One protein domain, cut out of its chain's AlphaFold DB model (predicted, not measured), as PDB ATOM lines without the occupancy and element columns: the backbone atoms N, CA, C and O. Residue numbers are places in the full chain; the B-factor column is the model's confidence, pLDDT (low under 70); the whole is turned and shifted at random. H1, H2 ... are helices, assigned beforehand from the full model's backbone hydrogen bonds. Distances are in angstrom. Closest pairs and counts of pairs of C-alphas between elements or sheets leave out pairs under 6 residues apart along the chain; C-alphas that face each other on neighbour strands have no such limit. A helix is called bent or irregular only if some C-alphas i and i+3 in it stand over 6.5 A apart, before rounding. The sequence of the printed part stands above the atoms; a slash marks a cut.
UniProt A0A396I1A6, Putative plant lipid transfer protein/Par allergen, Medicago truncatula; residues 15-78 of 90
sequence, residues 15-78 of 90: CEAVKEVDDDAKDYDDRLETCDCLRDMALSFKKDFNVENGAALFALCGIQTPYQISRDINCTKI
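What this domain is: This is residues 15 to 78 of the 90 residues of the protein "Putative plant lipid transfer protein/Par allergen" of Medicago truncatula (UniProt A0A396I1A6). One long helix, H2, forms one side of the domain, and two short helices, H1 and H3, meet in a corner across from it, so that the three make a rough triangle. The last stretch, residues 61 to 78, has no named element and folds back from the end of H3 through the space between the helices to the side of H2. The printed part has 64 residues with three named helices, in the order H1, H2, H3 along the chain, and no named strand; its class is all helix. The whole is compact, with a radius of gyration of the C-alphas of 11.1 A, and spans 32 by 24 by 17 A.

Where its parts are: H2, the longest helix, holds residues 28 to 44 and measures 24.3 A from first to last C-alpha, from Tyr 28 at (-36.335, 20.787, -43.431) to Ser 44 at (-29.130, 1.977, -29.919). H1 holds residues 15 to 24 over 14.2 A, its first C-alpha at (-16.752, 18.414, -32.512). H3 holds residues 51 to 60 over 13.9 A and ends at C-alpha 60 at (-20.053, 22.080, -25.937). H3 is irregular: C-alphas 55 and 58 are 7.6 A apart.

How they stand to each other: H2 is close to H1 but not clearly touching it, the closest C-alphas being those of Asp 24 and Asp 30 at 7.4 A. The two run opposite ways at a steep tilt of 39 degrees. H2 and H3 are only just apart, their closest C-alphas at 8.1 A. H1 and H3 touch, closest at the C-alphas of Val 18 and Phe 58, 6.7 A, and are about perpendicular at 79 degrees. In H1 and H2 every O i to N i+4 pair is within hydrogen-bond range; in H3, 4 of 6 are.

The domain as a whole: The two C-alphas farthest apart, those of Asp 27 and Lys 47, are 32.6 A apart. The printed part has no cut. The link from H1 to H2 is tight, with 3 residues, and that from H2 to H3 is short, with 6. The mean pLDDT of the printed part is 89.9, and no printed residue is under 70.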
ATOM      1  N   CYS A  15     -16.216  17.120 -32.101       94.12
ATOM      2  CA  CYS A  15     -16.752  18.414 -32.512       94.12
ATOM      3  C   CYS A  15     -16.731  18.629 -34.024       94.12
ATOM      4  O   CYS A  15     -17.678  19.193 -34.555       94.12
ATOM      5  N   GLU A  16     -15.691  18.161 -34.709       95.25
ATOM      6  CA  GLU A  16     -15.625  18.166 -36.173       95.25
ATOM      7  C   GLU A  16     -16.762  17.326 -36.767       95.25
ATOM      8  O   GLU A  16     -17.547  17.838 -37.555       95.25
ATOM      9  N   ALA A  17     -16.956  16.099 -36.275       92.19
ATOM     10  CA  ALA A  17     -18.026  15.228 -36.757       92.19
ATOM     11  C   ALA A  17     -19.436  15.792 -36.500       92.19
ATOM     12  O   ALA A  17     -20.285  15.743 -37.383       92.19
ATOM     13  N   VAL A  18     -19.722  16.341 -35.308       93.25
ATOM     14  CA  VAL A  18     -21.053  16.939 -35.065       93.25
ATOM     15  C   VAL A  18     -21.259  18.248 -35.821       93.25
ATOM     16  O   VAL A  18     -22.399  18.618 -36.075       93.25
ATOM     17  N   LYS A  19     -20.177  18.941 -36.192       93.19
ATOM     18  CA  LYS A  19     -20.249  20.103 -37.073       93.19
ATOM     19  C   LYS A  19     -20.605  19.694 -38.500       93.19
ATOM     20  O   LYS A  19     -21.459  20.340 -39.084       93.19
ATOM     21  N   GLU A  20     -20.003  18.631 -39.027       94.31
ATOM     22  CA  GLU A  20     -20.351  18.100 -40.354       94.31
ATOM     23  C   GLU A  20     -21.823  17.684 -40.419       94.31
ATOM     24  O   GLU A  20     -22.528  18.086 -41.336       94.31
ATOM     25  N   VAL A  21     -22.321  16.984 -39.392       92.94
ATOM     26  CA  VAL A  21     -23.751  16.638 -39.291       92.94
ATOM     27  C   VAL A  21     -24.645  17.885 -39.315       92.94
ATOM     28  O   VAL A  21     -25.718  17.845 -39.910       92.94
ATOM     29  N   ASP A  22     -24.220  18.987 -38.684       91.50
ATOM     30  CA  ASP A  22     -24.985  20.242 -38.690       91.50
ATOM     31  C   ASP A  22     -24.918  20.989 -40.024       91.50
ATOM     32  O   ASP A  22     -25.936  21.499 -40.489       91.50
ATOM     33  N   ASP A  23     -23.748  20.999 -40.662       91.38
ATOM     34  CA  ASP A  23     -23.526  21.633 -41.962       91.38
ATOM     35  C   ASP A  23     -24.262  20.883 -43.104       91.38
ATOM     36  O   ASP A  23     -24.639  21.508 -44.102       91.38
ATOM     37  N   ASP A  24     -24.492  19.569 -42.959       89.75
ATOM     38  CA  ASP A  24     -25.234  18.732 -43.916       89.75
ATOM     39  C   ASP A  24     -26.762  18.862 -43.774       89.75
ATOM     40  O   ASP A  24     -27.486  18.672 -44.748       89.75
ATOM     41  N   ALA A  25     -27.272  19.238 -42.596       90.44
ATOM     42  CA  ALA A  25     -28.705  19.349 -42.317       90.44
ATOM     43  C   ALA A  25     -29.298  20.705 -42.763       90.44
ATOM     44  O   ALA A  25     -29.742  21.515 -41.936       90.44
ATOM     45  N   LYS A  26     -29.269  20.978 -44.072       84.94
ATOM     46  CA  LYS A  26     -29.525  22.316 -44.637       84.94
ATOM     47  C   LYS A  26     -30.999  22.678 -44.715       84.94
ATOM     48  O   LYS A  26     -31.377  23.780 -44.309       84.94
ATOM     49  N   ASP A  27     -31.832  21.767 -45.194       85.06
ATOM     50  CA  ASP A  27     -33.263  22.002 -45.366       85.06
ATOM     51  C   ASP A  27     -34.109  21.273 -44.309       85.06
ATOM     52  O   ASP A  27     -33.602  20.706 -43.338       85.06
ATOM     53  N   TYR A  28     -35.432  21.401 -44.402       85.94
ATOM     54  CA  TYR A  28     -36.335  20.787 -43.431       85.94
ATOM     55  C   TYR A  28     -36.267  19.259 -43.459       85.94
ATOM     56  O   TYR A  28     -36.255  18.646 -42.387       85.94
ATOM     57  N   ASP A  29     -36.202  18.665 -44.649       87.94
ATOM     58  CA  ASP A  29     -36.193  17.217 -44.816       87.94
ATOM     59  C   ASP A  29     -34.875  16.636 -44.281       87.94
ATOM     60  O   ASP A  29     -34.910  15.701 -43.476       87.94
ATOM     61  N   ASP A  30     -33.736  17.270 -44.578       90.31
ATOM     62  CA  ASP A  30     -32.423  16.874 -44.053       90.31
ATOM     63  C   ASP A  30     -32.357  16.993 -42.523       90.31
ATOM     64  O   ASP A  30     -31.816  16.125 -41.827       90.31
ATOM     65  N   ARG A  31     -32.922  18.066 -41.952       90.38
ATOM     66  CA  ARG A  31     -32.992  18.250 -40.491       90.38
ATOM     67  C   ARG A  31     -33.884  17.211 -39.826       90.38
ATOM     68  O   ARG A  31     -33.574  16.758 -38.717       90.38
ATOM     69  N   LEU A  32     -34.995  16.852 -40.466       90.06
ATOM     70  CA  LEU A  32     -35.904  15.825 -39.976       90.06
ATOM     71  C   LEU A  32     -35.214  14.457 -39.982       90.06
ATOM     72  O   LEU A  32     -35.201  13.781 -38.948       90.06
ATOM     73  N   GLU A  33     -34.573  14.098 -41.096       92.31
ATOM     74  CA  GLU A  33     -33.809  12.857 -41.237       92.31
ATOM     75  C   GLU A  33     -32.651  12.794 -40.233       92.31
ATOM     76  O   GLU A  33     -32.493  11.802 -39.514       92.31
ATOM     77  N   THR A  34     -31.891  13.882 -40.102       93.31
ATOM     78  CA  THR A  34     -30.799  13.993 -39.126       93.31
ATOM     79  C   THR A  34     -31.312  13.793 -37.703       93.31
ATOM     80  O   THR A  34     -30.718  13.043 -36.927       93.31
ATOM     81  N   CYS A  35     -32.441  14.404 -37.341       94.38
ATOM     82  CA  CYS A  35     -33.023  14.221 -36.017       94.38
ATOM     83  C   CYS A  35     -33.432  12.774 -35.743       94.38
ATOM     84  O   CYS A  35     -33.123  12.241 -34.672       94.38
ATOM     85  N   ASP A  36     -34.113  12.138 -36.697       94.25
ATOM     86  CA  ASP A  36     -34.523  10.744 -36.569       94.25
ATOM     87  C   ASP A  36     -33.297   9.829 -36.430       94.25
ATOM     88  O   ASP A  36     -33.262   8.972 -35.542       94.25
ATOM     89  N   CYS A  37     -32.242  10.081 -37.210       94.75
ATOM     90  CA  CYS A  37     -30.970   9.369 -37.123       94.75
ATOM     91  C   CYS A  37     -30.314   9.519 -35.739       94.75
ATOM     92  O   CYS A  37     -29.940   8.524 -35.108       94.75
ATOM     93  N   LEU A  38     -30.214  10.746 -35.214       93.38
ATOM     94  CA  LEU A  38     -29.635  11.016 -33.893       93.38
ATOM     95  C   LEU A  38     -30.449  10.373 -32.761       93.38
ATOM     96  O   LEU A  38     -29.868   9.845 -31.805       93.38
ATOM     97  N   ARG A  39     -31.785  10.372 -32.868       94.00
ATOM     98  CA  ARG A  39     -32.676   9.686 -31.921       94.00
ATOM     99  C   ARG A  39     -32.425   8.183 -31.928       94.00
ATOM    100  O   ARG A  39     -32.217   7.583 -30.872       94.00
ATOM    101  N   ASP A  40     -32.428   7.574 -33.107       94.69
ATOM    102  CA  ASP A  40     -32.287   6.129 -33.261       94.69
ATOM    103  C   ASP A  40     -30.886   5.663 -32.830       94.69
ATOM    104  O   ASP A  40     -30.739   4.647 -32.138       94.69
ATOM    105  N   MET A  41     -29.858   6.469 -33.108       92.75
ATOM    106  CA  MET A  41     -28.512   6.290 -32.571       92.75
ATOM    107  C   MET A  41     -28.520   6.304 -31.034       92.75
ATOM    108  O   MET A  41     -28.004   5.370 -30.412       92.75
ATOM    109  N   ALA A  42     -29.145   7.301 -30.400       93.06
ATOM    110  CA  ALA A  42     -29.250   7.392 -28.940       93.06
ATOM    111  C   ALA A  42     -30.008   6.199 -28.319       93.06
ATOM    112  O   ALA A  42     -29.671   5.731 -27.222       93.06
ATOM    113  N   LEU A  43     -31.022   5.679 -29.019       92.94
ATOM    114  CA  LEU A  43     -31.774   4.482 -28.627       92.94
ATOM    115  C   LEU A  43     -30.935   3.200 -28.751       92.94
ATOM    116  O   LEU A  43     -31.098   2.280 -27.943       92.94
ATOM    117  N   SER A  44     -30.005   3.140 -29.709       93.94
ATOM    118  CA  SER A  44     -29.130   1.977 -29.919       93.94
ATOM    119  C   SER A  44     -28.178   1.719 -28.738       93.94
ATOM    120  O   SER A  44     -27.857   0.567 -28.418       93.94
ATOM    121  N   PHE A  45     -27.787   2.772 -28.017       88.75
ATOM    122  CA  PHE A  45     -26.947   2.687 -26.825       88.75
ATOM    123  C   PHE A  45     -27.756   2.199 -25.618       88.75
ATOM    124  O   PHE A  45     -28.279   2.994 -24.847       88.75
ATOM    125  N   LYS A  46     -27.859   0.883 -25.411       76.69
ATOM    126  CA  LYS A  46     -28.791   0.280 -24.428       76.69
ATOM    127  C   LYS A  46     -28.562   0.658 -22.957       76.69
ATOM    128  O   LYS A  46     -29.530   0.715 -22.202       76.69
ATOM    129  N   LYS A  47     -27.317   0.863 -22.517       78.19
ATOM    130  CA  LYS A  47     -26.990   1.112 -21.094       78.19
ATOM    131  C   LYS A  47     -26.088   2.317 -20.861       78.19
ATOM    132  O   LYS A  47     -26.252   2.987 -19.849       78.19
ATOM    133  N   ASP A  48     -25.215   2.624 -21.813       82.94
ATOM    134  CA  ASP A  48     -24.109   3.565 -21.595       82.94
ATOM    135  C   ASP A  48     -24.346   4.943 -22.226       82.94
ATOM    136  O   ASP A  48     -23.419   5.732 -22.392       82.94
ATOM    137  N   PHE A  49     -25.596   5.257 -22.576       87.69
ATOM    138  CA  PHE A  49     -25.939   6.588 -23.062       87.69
ATOM    139  C   PHE A  49     -26.073   7.570 -21.897       87.69
ATOM    140  O   PHE A  49     -27.012   7.483 -21.100       87.69
ATOM    141  N   ASN A  50     -25.149   8.525 -21.814       89.56
ATOM    142  CA  ASN A  50     -25.274   9.657 -20.909       89.56
ATOM    143  C   ASN A  50     -26.144  10.737 -21.569       89.56
ATOM    144  O   ASN A  50     -25.696  11.433 -22.480       89.56
ATOM    145  N   VAL A  51     -27.381  10.866 -21.084       88.06
ATOM    146  CA  VAL A  51     -28.381  11.795 -21.629       88.06
ATOM    147  C   VAL A  51     -27.931  13.254 -21.517       88.06
ATOM    148  O   VAL A  51     -28.121  14.015 -22.458       88.06
ATOM    149  N   GLU A  52     -27.300  13.641 -20.405       88.69
ATOM    150  CA  GLU A  52     -26.842  15.020 -20.192       88.69
ATOM    151  C   GLU A  52     -25.725  15.398 -21.172       88.69
ATOM    152  O   GLU A  52     -25.764  16.467 -21.777       88.69
ATOM    153  N   ASN A  53     -24.759  14.500 -21.388       89.12
ATOM    154  CA  ASN A  53     -23.666  14.732 -22.332       89.12
ATOM    155  C   ASN A  53     -24.149  14.727 -23.785       89.12
ATOM    156  O   ASN A  53     -23.704  15.565 -24.562       89.12
ATOM    157  N   GLY A  54     -25.049  13.807 -24.154       90.50
ATOM    158  CA  GLY A  54     -25.628  13.766 -25.499       90.50
ATOM    159  C   GLY A  54     -26.396  15.045 -25.830       90.50
ATOM    160  O   GLY A  54     -26.180  15.645 -26.882       90.50
ATOM    161  N   ALA A  55     -27.217  15.518 -24.889       90.94
ATOM    162  CA  ALA A  55     -27.973  16.754 -25.050       90.94
ATOM    163  C   ALA A  55     -27.072  17.999 -25.138       90.94
ATOM    164  O   ALA A  55     -27.384  18.940 -25.863       90.94
ATOM    165  N   ALA A  56     -25.948  18.006 -24.416       91.00
ATOM    166  CA  ALA A  56     -25.029  19.141 -24.370       91.00
ATOM    167  C   ALA A  56     -23.993  19.164 -25.508       91.00
ATOM    168  O   ALA A  56     -23.314  20.178 -25.664       91.00
ATOM    169  N   LEU A  57     -23.833  18.082 -26.280       91.19
ATOM    170  CA  LEU A  57     -22.681  17.894 -27.169       91.19
ATOM    171  C   LEU A  57     -22.497  19.026 -28.190       91.19
ATOM    172  O   LEU A  57     -21.414  19.599 -28.273       91.19
ATOM    173  N   PHE A  58     -23.552  19.389 -28.920       91.88
ATOM    174  CA  PHE A  58     -23.492  20.475 -29.903       91.88
ATOM    175  C   PHE A  58     -23.102  21.812 -29.253       91.88
ATOM    176  O   PHE A  58     -22.193  22.494 -29.725       91.88
ATOM    177  N   ALA A  59     -23.708  22.140 -28.108       91.50
ATOM    178  CA  ALA A  59     -23.407  23.363 -27.366       91.50
ATOM    179  C   ALA A  59     -21.967  23.383 -26.819       91.50
ATOM    180  O   ALA A  59     -21.313  24.424 -26.842       91.50
ATOM    181  N   LEU A  60     -21.449  22.236 -26.367       90.69
ATOM    182  CA  LEU A  60     -20.053  22.080 -25.937       90.69
ATOM    183  C   LEU A  60     -19.062  22.318 -27.085       90.69
ATOM    184  O   LEU A  60     -17.945  22.768 -26.837       90.69
ATOM    185  N   CYS A  61     -19.483  22.056 -28.323       92.31
ATOM    186  CA  CYS A  61     -18.722  22.328 -29.538       92.31
ATOM    187  C   CYS A  61     -18.998  23.719 -30.143       92.31
ATOM    188  O   CYS A  61     -18.449  24.044 -31.192       92.31
ATOM    189  N   GLY A  62     -19.813  24.558 -29.490       91.69
ATOM    190  CA  GLY A  62     -20.135  25.911 -29.959       91.69
ATOM    191  C   GLY A  62     -21.099  25.966 -31.148       91.69
ATOM    192  O   GLY A  62     -21.195  27.007 -31.794       91.69
ATOM    193  N   ILE A  63     -21.805  24.871 -31.437       90.94
ATOM    194  CA  ILE A  63     -22.765  24.761 -32.540       90.94
ATOM    195  C   ILE A  63     -24.155  25.146 -32.027       90.94
ATOM    196  O   ILE A  63     -24.623  24.622 -31.012       90.94
ATOM    197  N   GLN A  64     -24.820  26.071 -32.723       88.88
ATOM    198  CA  GLN A  64     -26.176  26.509 -32.401       88.88
ATOM    199  C   GLN A  64     -27.176  25.866 -33.365       88.88
ATOM    200  O   GLN A  64     -27.348  26.324 -34.492       88.88
ATOM    201  N   THR A  65     -27.862  24.834 -32.882       86.25
ATOM    202  CA  THR A  65     -28.719  23.966 -33.695       86.25
ATOM    203  C   THR A  65     -30.038  23.642 -32.973       86.25
ATOM    204  O   THR A  65     -30.062  23.656 -31.735       86.25
ATOM    205  N   PRO A  66     -31.160  23.404 -33.687       81.06
ATOM    206  CA  PRO A  66     -32.453  23.107 -33.062       81.06
ATOM    207  C   PRO A  66     -32.592  21.661 -32.551       81.06
ATOM    208  O   PRO A  66     -33.594  21.350 -31.901       81.06
ATOM    209  N   TYR A  67     -31.628  20.774 -32.814       82.75
ATOM    210  CA  TYR A  67     -31.652  19.382 -32.355       82.75
ATOM    211  C   TYR A  67     -30.587  19.065 -31.300       82.75
ATOM    212  O   TYR A  67     -29.642  19.803 -31.045       82.75
ATOM    213  N   GLN A  68     -30.788  17.940 -30.623       87.62
ATOM    214  CA  GLN A  68     -29.934  17.423 -29.560       87.62
ATOM    215  C   GLN A  68     -29.847  15.903 -29.689       87.62
ATOM    216  O   GLN A  68     -30.811  15.262 -30.113       87.62
ATOM    217  N   ILE A  69     -28.733  15.299 -29.272       91.56
ATOM    218  CA  ILE A  69     -28.641  13.836 -29.233       91.56
ATOM    219  C   ILE A  69     -29.397  13.355 -27.997       91.56
ATOM    220  O   ILE A  69     -28.913  13.459 -26.871       91.56
ATOM    221  N   SER A  70     -30.614  12.857 -28.200       90.50
ATOM    222  CA  SER A  70     -31.481  12.371 -27.131       90.50
ATOM    223  C   SER A  70     -32.406  11.277 -27.645       90.50
ATOM    224  O   SER A  70     -32.827  11.289 -28.796       90.50
ATOM    225  N   ARG A  71     -32.766  10.344 -26.763       91.62
ATOM    226  CA  ARG A  71     -33.725   9.271 -27.065       91.62
ATOM    227  C   ARG A  71     -35.157   9.778 -27.224       91.62
ATOM    228  O   ARG A  71     -35.945   9.149 -27.920       91.62
ATOM    229  N   ASP A  72     -35.467  10.904 -26.586       91.06
ATOM    230  CA  ASP A  72     -36.826  11.443 -26.472       91.06
ATOM    231  C   ASP A  72     -36.990  12.769 -27.235       91.06
ATOM    232  O   ASP A  72     -37.933  13.527 -26.994       91.06
ATOM    233  N   ILE A  73     -36.054  13.087 -28.140       91.50
ATOM    234  CA  ILE A  73     -36.190  14.260 -29.005       91.50
ATOM    235  C   ILE A  73     -37.436  14.120 -29.886       91.50
ATOM    236  O   ILE A  73     -37.694  13.075 -30.485       91.50
ATOM    237  N   ASN A  74     -38.226  15.193 -29.956       90.62
ATOM    238  CA  ASN A  74     -39.390  15.259 -30.825       90.62
ATOM    239  C   ASN A  74     -39.026  15.960 -32.141       90.62
ATOM    240  O   ASN A  74     -39.041  17.190 -32.207       90.62
ATOM    241  N   CYS A  75     -38.738  15.166 -33.172       91.06
ATOM    242  CA  CYS A  75     -38.289  15.659 -34.474       91.06
ATOM    243  C   CYS A  75     -39.342  16.487 -35.225       91.06
ATOM    244  O   CYS A  75     -38.980  17.367 -35.995       91.06
ATOM    245  N   THR A  76     -40.639  16.327 -34.927       85.56
ATOM    246  CA  THR A  76     -41.704  17.118 -35.580       85.56
ATOM    247  C   THR A  76     -41.754  18.576 -35.124       85.56
ATOM    248  O   THR A  76     -42.515  19.376 -35.661       85.56
ATOM    249  N   LYS A  77     -40.972  18.926 -34.097       82.69
ATOM    250  CA  LYS A  77     -40.837  20.293 -33.583       82.69
ATOM    251  C   LYS A  77     -39.590  20.999 -34.095       82.69
ATOM    252  O   LYS A  77     -39.295  22.092 -33.615       82.69
ATOM    253  N   ILE A  78     -38.852  20.390 -35.019       81.62
ATOM    254  CA  ILE A  78     -37.740  21.054 -35.690       81.62
ATOM    255  C   ILE A  78     -38.358  21.940 -36.762       81.62
ATOM    256  O   ILE A  78     -38.556  21.544 -37.902       81.62
TER     257      ILE A  78